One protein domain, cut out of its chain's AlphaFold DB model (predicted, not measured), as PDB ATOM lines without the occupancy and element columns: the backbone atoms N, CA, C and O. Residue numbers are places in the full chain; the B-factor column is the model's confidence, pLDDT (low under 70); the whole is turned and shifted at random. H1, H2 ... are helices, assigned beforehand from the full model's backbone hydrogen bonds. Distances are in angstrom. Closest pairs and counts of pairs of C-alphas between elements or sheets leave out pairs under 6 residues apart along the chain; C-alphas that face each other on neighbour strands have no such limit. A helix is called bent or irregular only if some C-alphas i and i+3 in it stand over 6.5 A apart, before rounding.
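AT A GLANCE: This is residues 134 to 196 of the 373 residues of an uncharacterized protein of Steccherinum ochraceum (UniProt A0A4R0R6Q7). One long helix, H3, makes the length of the model, with two short helices, H1 and H2, forming a small head near its first residues. At the other end of H3, residues 185 to 196 make a tail without a named element that folds back. The printed part has 63 residues, with three named helices in the order H1, H2, H3 and no named strand, and its class is all helix. The C-alphas span 43 by 22 by 16 A along their three main axes, an elongated outline, and the whole is only just extended, close to loose, with a radius of gyration of the C-alphas of 16.3 A.

HOW THE PARTS SIT: H3, residues 158 to 184, has a kink of 29 degrees near residue 165. It is irregular, but only just: C-alphas 160 and 163 are 6.9 A apart. H1, residues 134 to 143, only just touches H3, with 3 pairs of C-alphas within 8 A, and H3 touches H1 with residue 164 alone. The closest C-alphas are those of Arg 136 and Tyr 164, 7.0 A apart. H1 and H3 run opposite ways at a steep tilt of 69.7 degrees, only just short of about perpendicular. H2, residues 149 to 155, touches H1, the closest C-alphas being those of Lys 138 and Thr 149, 5.9 A apart. H1 and H2 run opposite ways at a steep tilt of 58 degrees. H2 and H3 are only just apart, with their closest C-alphas at 8.0 A. In H1 and H2 every O i to N i+4 pair is within hydrogen-bond range; in H3, 21 of 23 are.

IN THESE COORDINATES: H3 measures 37.5 A, from C-alpha 158 at (27.843, -47.026, 15.861) to C-alpha 184 at (20.354, -22.745, 43.394). H1 measures 14.2 A and begins at C-alpha 134, (29.648, -48.157, 28.168). H2 measures 10.1 A.

THE WHOLE: The two C-alphas farthest apart are those of Ala 155 and Gly 185, at 43.6 A. The printed part has no cut, and the links H1 to H2 and H2 to H3 are tight. Residues 155 to 160, of which 158 to 160 belong to H3, stand free. The mean pLDDT of the printed part is 89.5; residues 195 to 196 are under 70.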
ATOM      1  N   PHE A 134      28.921 -46.899  27.976       97.81
ATOM      2  CA  PHE A 134      29.648 -48.157  28.168       97.81
ATOM      3  C   PHE A 134      29.307 -48.846  29.495       97.81
ATOM      4  O   PHE A 134      29.128 -50.062  29.548       97.81
ATOM      5  N   LEU A 135      29.197 -48.084  30.586       97.50
ATOM      6  CA  LEU A 135      28.849 -48.641  31.894       97.50
ATOM      7  C   LEU A 135      27.393 -49.129  31.926       97.50
ATOM      8  O   LEU A 135      27.122 -50.144  32.566       97.50
ATOM      9  N   ARG A 136      26.478 -48.468  31.200       97.06
ATOM     10  CA  ARG A 136      25.099 -48.953  31.002       97.06
ATOM     11  C   ARG A 136      25.080 -50.264  30.229       97.06
ATOM     12  O   ARG A 136      24.445 -51.219  30.668       97.06
ATOM     13  N   TYR A 137      25.819 -50.334  29.125       97.75
ATOM     14  CA  TYR A 137      25.985 -51.570  28.368       97.75
ATOM     15  C   TYR A 137      26.553 -52.699  29.240       97.75
ATOM     16  O   TYR A 137      25.987 -53.788  29.298       97.75
ATOM     17  N   LYS A 138      27.610 -52.418  30.013       97.50
ATOM     18  CA  LYS A 138      28.214 -53.376  30.947       97.50
ATOM     19  C   LYS A 138      27.222 -53.866  32.006       97.50
ATOM     20  O   LYS A 138      27.225 -55.051  32.327       97.50
ATOM     21  N   GLN A 139      26.373 -52.986  32.546       96.44
ATOM     22  CA  GLN A 139      25.304 -53.378  33.475       96.44
ATOM     23  C   GLN A 139      24.285 -54.311  32.807       96.44
ATOM     24  O   GLN A 139      23.917 -55.320  33.406       96.44
ATOM     25  N   LYS A 140      23.888 -54.016  31.564       96.94
ATOM     26  CA  LYS A 140      22.956 -54.845  30.788       96.94
ATOM     27  C   LYS A 140      23.529 -56.233  30.482       96.94
ATOM     28  O   LYS A 140      22.864 -57.227  30.746       96.94
ATOM     29  N   GLU A 141      24.766 -56.328  29.996       97.31
ATOM     30  CA  GLU A 141      25.411 -57.624  29.715       97.31
ATOM     31  C   GLU A 141      25.638 -58.446  30.990       97.31
ATOM     32  O   GLU A 141      25.446 -59.662  30.988       97.31
ATOM     33  N   ARG A 142      25.979 -57.788  32.107       95.81
ATOM     34  CA  ARG A 142      26.114 -58.460  33.405       95.81
ATOM     35  C   ARG A 142      24.787 -59.051  33.877       95.81
ATOM     36  O   ARG A 142      24.789 -60.156  34.408       95.81
ATOM     37  N   ALA A 143      23.670 -58.354  33.661       95.94
ATOM     38  CA  ALA A 143      22.338 -58.880  33.957       95.94
ATOM     39  C   ALA A 143      21.985 -60.110  33.098       95.94
ATOM     40  O   ALA A 143      21.212 -60.956  33.531       95.94
ATOM     41  N   LEU A 144      22.600 -60.243  31.917       96.62
ATOM     42  CA  LEU A 144      22.487 -61.414  31.042       96.62
ATOM     43  C   LEU A 144      23.509 -62.524  31.363       96.62
ATOM     44  O   LEU A 144      23.587 -63.502  30.625       96.62
ATOM     45  N   GLY A 145      24.327 -62.376  32.414       96.25
ATOM     46  CA  GLY A 145      25.359 -63.350  32.789       96.25
ATOM     47  C   GLY A 145      26.547 -63.423  31.821       96.25
ATOM     48  O   GLY A 145      27.325 -64.374  31.860       96.25
ATOM     49  N   LYS A 146      26.703 -62.435  30.934       93.00
ATOM     50  CA  LYS A 146      27.740 -62.428  29.898       93.00
ATOM     51  C   LYS A 146      29.019 -61.733  30.393       93.00
ATOM     52  O   LYS A 146      28.983 -60.594  30.854       93.00
ATOM     53  N   GLY A 147      30.160 -62.421  30.279       91.81
ATOM     54  CA  GLY A 147      31.507 -61.855  30.463       91.81
ATOM     55  C   GLY A 147      32.063 -61.202  29.185       91.81
ATOM     56  O   GLY A 147      31.402 -61.208  28.149       91.81
ATOM     57  N   GLY A 148      33.279 -60.640  29.246       88.50
ATOM     58  CA  GLY A 148      33.952 -60.057  28.065       88.50
ATOM     59  C   GLY A 148      33.265 -58.800  27.507       88.50
ATOM     60  O   GLY A 148      33.106 -58.632  26.299       88.50
ATOM     61  N   THR A 149      32.764 -57.927  28.388       91.88
ATOM     62  CA  THR A 149      31.948 -56.770  27.976       91.88
ATOM     63  C   THR A 149      32.752 -55.699  27.236       91.88
ATOM     64  O   THR A 149      32.173 -54.909  26.503       91.88
ATOM     65  N   SER A 150      34.072 -55.626  27.426       96.00
ATOM     66  CA  SER A 150      34.872 -54.570  26.797       96.00
ATOM     67  C   SER A 150      35.112 -54.855  25.318       96.00
ATOM     68  O   SER A 150      34.848 -53.986  24.490       96.00
ATOM     69  N   GLU A 151      35.544 -56.072  24.970       96.88
ATOM     70  CA  GLU A 151      35.829 -56.445  23.581       96.88
ATOM     71  C   GLU A 151      34.572 -56.324  22.717       96.88
ATOM     72  O   GLU A 151      34.606 -55.735  21.638       96.88
ATOM     73  N   ARG A 152      33.430 -56.794  23.238       96.81
ATOM     74  CA  ARG A 152      32.140 -56.697  22.543       96.81
ATOM     75  C   ARG A 152      31.702 -55.257  22.315       96.81
ATOM     76  O   ARG A 152      31.283 -54.931  21.214       96.81
ATOM     77  N   TRP A 153      31.840 -54.381  23.315       97.50
ATOM     78  CA  TRP A 153      31.523 -52.962  23.138       97.50
ATOM     79  C   TRP A 153      32.390 -52.313  22.053       97.50
ATOM     80  O   TRP A 153      31.899 -51.511  21.261       97.50
ATOM     81  N   HIS A 154      33.677 -52.652  21.982       97.44
ATOM     82  CA  HIS A 154      34.547 -52.128  20.929       97.44
ATOM     83  C   HIS A 154      34.200 -52.686  19.545       97.44
ATOM     84  O   HIS A 154      34.264 -51.926  18.582       97.44
ATOM     85  N   ALA A 155      33.763 -53.946  19.462       97.62
ATOM     86  CA  ALA A 155      33.315 -54.578  18.222       97.62
ATOM     87  C   ALA A 155      31.939 -54.089  17.724       97.62
ATOM     88  O   ALA A 155      31.660 -54.206  16.535       97.62
ATOM     89  N   MET A 156      31.094 -53.532  18.602       98.00
ATOM     90  CA  MET A 156      29.792 -52.977  18.216       98.00
ATOM     91  C   MET A 156      29.930 -51.809  17.233       98.00
ATOM     92  O   MET A 156      30.763 -50.905  17.407       98.00
ATOM     93  N   THR A 157      29.033 -51.789  16.258       98.31
ATOM     94  CA  THR A 157      28.841 -50.687  15.312       98.31
ATOM     95  C   THR A 157      28.323 -49.425  16.015       98.31
ATOM     96  O   THR A 157      27.877 -49.458  17.167       98.31
ATOM     97  N   ALA A 158      28.394 -48.277  15.334       98.06
ATOM     98  CA  ALA A 158      27.843 -47.026  15.861       98.06
ATOM     99  C   ALA A 158      26.320 -47.118  16.073       98.06
ATOM    100  O   ALA A 158      25.810 -46.662  17.092       98.06
ATOM    101  N   GLU A 159      25.611 -47.787  15.163       97.88
ATOM    102  CA  GLU A 159      24.159 -47.987  15.226       97.88
ATOM    103  C   GLU A 159      23.746 -48.795  16.464       97.88
ATOM    104  O   GLU A 159      22.790 -48.445  17.151       97.88
ATOM    105  N   GLU A 160      24.516 -49.823  16.824       97.81
ATOM    106  CA  GLU A 160      24.270 -50.619  18.033       97.81
ATOM    107  C   GLU A 160      24.584 -49.853  19.330       97.81
ATOM    108  O   GLU A 160      24.016 -50.148  20.389       97.81
ATOM    109  N   LYS A 161      25.491 -48.869  19.271       98.25
ATOM    110  CA  LYS A 161      25.832 -47.985  20.400       98.25
ATOM    111  C   LYS A 161      24.816 -46.861  20.584       98.25
ATOM    112  O   LYS A 161      24.616 -46.428  21.723       98.25
ATOM    113  N   GLN A 162      24.145 -46.449  19.508       97.44
ATOM    114  CA  GLN A 162      23.239 -45.302  19.480       97.44
ATOM    115  C   GLN A 162      22.197 -45.304  20.614       97.44
ATOM    116  O   GLN A 162      22.091 -44.294  21.307       97.44
ATOM    117  N   PRO A 163      21.505 -46.417  20.941       98.00
ATOM    118  CA  PRO A 163      20.517 -46.410  22.023       98.00
ATOM    119  C   PRO A 163      21.117 -46.087  23.405       98.00
ATOM    120  O   PRO A 163      20.466 -45.474  24.256       98.00
ATOM    121  N   TYR A 164      22.368 -46.484  23.660       97.62
ATOM    122  CA  TYR A 164      23.060 -46.170  24.915       97.62
ATOM    123  C   TYR A 164      23.531 -44.714  24.952       97.62
ATOM    124  O   TYR A 164      23.569 -44.105  26.023       97.62
ATOM    125  N   GLU A 165      23.887 -44.153  23.797       96.25
ATOM    126  CA  GLU A 165      24.232 -42.740  23.669       96.25
ATOM    127  C   GLU A 165      23.004 -41.850  23.848       96.25
ATOM    128  O   GLU A 165      23.048 -40.927  24.660       96.25
ATOM    129  N   ASP A 166      21.892 -42.164  23.186       94.88
ATOM    130  CA  ASP A 166      20.643 -41.403  23.279       94.88
ATOM    131  C   ASP A 166      20.119 -41.361  24.718       94.88
ATOM    132  O   ASP A 166      19.802 -40.291  25.246       94.88
ATOM    133  N   THR A 167      20.101 -42.515  25.393       95.12
ATOM    134  CA  THR A 167      19.703 -42.600  26.809       95.12
ATOM    135  C   THR A 167      20.636 -41.789  27.708       95.12
ATOM    136  O   THR A 167      20.166 -41.033  28.558       95.12
ATOM    137  N   TYR A 168      21.952 -41.854  27.489       95.88
ATOM    138  CA  TYR A 168      22.907 -41.026  28.224       95.88
ATOM    139  C   TYR A 168      22.698 -39.526  27.984       95.88
ATOM    140  O   TYR A 168      22.750 -38.748  28.937       95.88
ATOM    141  N   GLN A 169      22.451 -39.099  26.743       89.81
ATOM    142  CA  GLN A 169      22.200 -37.691  26.430       89.81
ATOM    143  C   GLN A 169      20.919 -37.188  27.101       89.81
ATOM    144  O   GLN A 169      20.928 -36.101  27.688       89.81
ATOM    145  N   ALA A 170      19.848 -37.985  27.082       90.50
ATOM    146  CA  ALA A 170      18.606 -37.672  27.783       90.50
ATOM    147  C   ALA A 170      18.845 -37.501  29.292       90.50
ATOM    148  O   ALA A 170      18.509 -36.461  29.867       90.50
ATOM    149  N   ASP A 171      19.537 -38.451  29.925       92.69
ATOM    150  CA  ASP A 171      19.863 -38.367  31.350       92.69
ATOM    151  C   ASP A 171      20.797 -37.200  31.676       92.69
ATOM    152  O   ASP A 171      20.701 -36.593  32.742       92.69
ATOM    153  N   MET A 172      21.711 -36.849  30.770       92.38
ATOM    154  CA  MET A 172      22.595 -35.696  30.929       92.38
ATOM    155  C   MET A 172      21.825 -34.380  30.928       92.38
ATOM    156  O   MET A 172      22.218 -33.453  31.642       92.38
ATOM    157  N   LEU A 173      20.735 -34.276  30.167       87.88
ATOM    158  CA  LEU A 173      19.845 -33.118  30.227       87.88
ATOM    159  C   LEU A 173      19.121 -33.053  31.572       87.88
ATOM    160  O   LEU A 173      19.134 -31.993  32.201       87.88
ATOM    161  N   VAL A 174      18.575 -34.175  32.047       88.00
ATOM    162  CA  VAL A 174      17.941 -34.265  33.374       88.00
ATOM    163  C   VAL A 174      18.942 -33.896  34.470       88.00
ATOM    164  O   VAL A 174      18.684 -33.003  35.272       88.00
ATOM    165  N   HIS A 175      20.141 -34.480  34.458       91.19
ATOM    166  CA  HIS A 175      21.198 -34.181  35.423       91.19
ATOM    167  C   HIS A 175      21.599 -32.704  35.415       91.19
ATOM    168  O   HIS A 175      21.785 -32.116  36.478       91.19
ATOM    169  N   LYS A 176      21.734 -32.079  34.238       87.69
ATOM    170  CA  LYS A 176      22.044 -30.644  34.142       87.69
ATOM    171  C   LYS A 176      20.950 -29.791  34.788       87.69
ATOM    172  O   LYS A 176      21.296 -28.870  35.526       87.69
ATOM    173  N   ARG A 177      19.670 -30.121  34.569       86.00
ATOM    174  CA  ARG A 177      18.533 -29.453  35.231       86.00
ATOM    175  C   ARG A 177      18.586 -29.640  36.744       86.00
ATOM    176  O   ARG A 177      18.676 -28.652  37.465       86.00
ATOM    177  N   ARG A 178      18.683 -30.885  37.222       88.19
ATOM    178  CA  ARG A 178      18.785 -31.195  38.660       88.19
ATOM    179  C   ARG A 178      19.969 -30.514  39.321       88.19
ATOM    180  O   ARG A 178      19.875 -30.036  40.446       88.19
ATOM    181  N   ARG A 179      21.104 -30.429  38.627       87.31
ATOM    182  CA  ARG A 179      22.295 -29.752  39.142       87.31
ATOM    183  C   ARG A 179      22.090 -28.246  39.263       87.31
ATOM    184  O   ARG A 179      22.624 -27.662  40.199       87.31
ATOM    185  N   LEU A 180      21.345 -27.621  38.348       81.62
ATOM    186  CA  LEU A 180      20.957 -26.214  38.472       81.62
ATOM    187  C   LEU A 180      19.991 -26.010  39.637       81.62
ATOM    188  O   LEU A 180      20.214 -25.104  40.437       81.62
ATOM    189  N   GLU A 181      18.981 -26.870  39.767       81.62
ATOM    190  CA  GLU A 181      18.057 -26.852  40.904       81.62
ATOM    191  C   GLU A 181      18.838 -26.943  42.219       81.62
ATOM    192  O   GLU A 181      18.774 -26.029  43.038       81.62
ATOM    193  N   TRP A 182      19.704 -27.947  42.356       83.12
ATOM    194  CA  TRP A 182      20.556 -28.140  43.527       83.12
ATOM    195  C   TRP A 182      21.482 -26.946  43.804       83.12
ATOM    196  O   TRP A 182      21.510 -26.428  44.920       83.12
ATOM    197  N   LEU A 183      22.204 -26.449  42.792       79.19
ATOM    198  CA  LEU A 183      23.141 -25.326  42.943       79.19
ATOM    199  C   LEU A 183      22.433 -24.039  43.380       79.19
ATOM    200  O   LEU A 183      23.019 -23.195  44.063       79.19
ATOM    201  N   HIS A 184      21.166 -23.884  43.005       72.31
ATOM    202  CA  HIS A 184      20.354 -22.745  43.394       72.31
ATOM    203  C   HIS A 184      19.430 -23.025  44.589       72.31
ATOM    204  O   HIS A 184      18.763 -22.085  45.030       72.31
ATOM    205  N   GLY A 185      19.446 -24.228  45.166       72.56
ATOM    206  CA  GLY A 185      18.568 -24.621  46.270       72.56
ATOM    207  C   GLY A 185      17.085 -24.592  45.895       72.56
ATOM    208  O   GLY A 185      16.270 -24.177  46.713       72.56
ATOM    209  N   LEU A 186      16.763 -24.935  44.647       74.25
ATOM    210  CA  LEU A 186      15.399 -25.113  44.152       74.25
ATOM    211  C   LEU A 186      14.933 -26.549  44.414       74.25
ATOM    212  O   LEU A 186      15.752 -27.465  44.515       74.25
ATOM    213  N   GLN A 187      13.617 -26.737  44.487       73.88
ATOM    214  CA  GLN A 187      13.010 -28.057  44.609       73.88
ATOM    215  C   GLN A 187      13.274 -28.885  43.344       73.88
ATOM    216  O   GLN A 187      13.216 -28.366  42.224       73.88
ATOM    217  N   GLU A 188      13.559 -30.173  43.528       80.25
ATOM    218  CA  GLU A 188      13.685 -31.115  42.420       80.25
ATOM    219  C   GLU A 188      12.397 -31.120  41.585       80.25
ATOM    220  O   GLU A 188      11.311 -31.315  42.128       80.25
ATOM    221  N   GLY A 189      12.516 -30.890  40.279       80.81
ATOM    222  CA  GLY A 189      11.369 -30.845  39.366       80.81
ATOM    223  C   GLY A 189      10.814 -29.449  39.102       80.81
ATOM    224  O   GLY A 189      10.044 -29.277  38.165       80.81
ATOM    225  N   SER A 190      11.242 -28.429  39.853       77.44
ATOM    226  CA  SER A 190      10.780 -27.041  39.661       77.44
ATOM    227  C   SER A 190      11.103 -26.459  38.280       77.44
ATOM    228  O   SER A 190      10.482 -25.488  37.858       77.44
ATOM    229  N   THR A 191      12.071 -27.037  37.563       77.81
ATOM    230  CA  THR A 191      12.426 -26.634  36.194       77.81
ATOM    231  C   THR A 191      11.897 -27.585  35.118       77.81
ATOM    232  O   THR A 191      12.195 -27.411  33.926       77.81
ATOM    233  N   ASP A 192      11.117 -28.594  35.504       81.56
ATOM    234  CA  ASP A 192      10.439 -29.477  34.559       81.56
ATOM    235  C   ASP A 192       9.290 -28.701  33.896       81.56
ATOM    236  O   ASP A 192       8.645 -27.861  34.512       81.56
ATOM    237  N   GLY A 193       9.088 -28.890  32.592       76.56
ATOM    238  CA  GLY A 193       8.093 -28.121  31.828       76.56
ATOM    239  C   GLY A 193       8.534 -26.721  31.382       76.56
ATOM    240  O   GLY A 193       7.916 -26.160  30.480       76.56
ATOM    241  N   ILE A 194       9.651 -26.182  31.895       71.81
ATOM    242  CA  ILE A 194      10.255 -24.966  31.326       71.81
ATOM    243  C   ILE A 194      10.915 -25.336  29.992       71.81
ATOM    244  O   ILE A 194      12.106 -25.659  29.907       71.81
ATOM    245  N   GLU A 195      10.124 -25.312  28.923       65.00
ATOM    246  CA  GLU A 195      10.648 -25.297  27.566       65.00
ATOM    247  C   GLU A 195      11.307 -23.943  27.329       65.00
ATOM    248  O   GLU A 195      10.659 -22.912  27.146       65.00
ATOM    249  N   VAL A 196      12.639 -23.927  27.333       55.94
ATOM    250  CA  VAL A 196      13.389 -22.744  26.922       55.94
ATOM    251  C   VAL A 196      13.192 -22.589  25.414       55.94
ATOM    252  O   VAL A 196      13.970 -23.109  24.617       55.94
TER     253      VAL A 196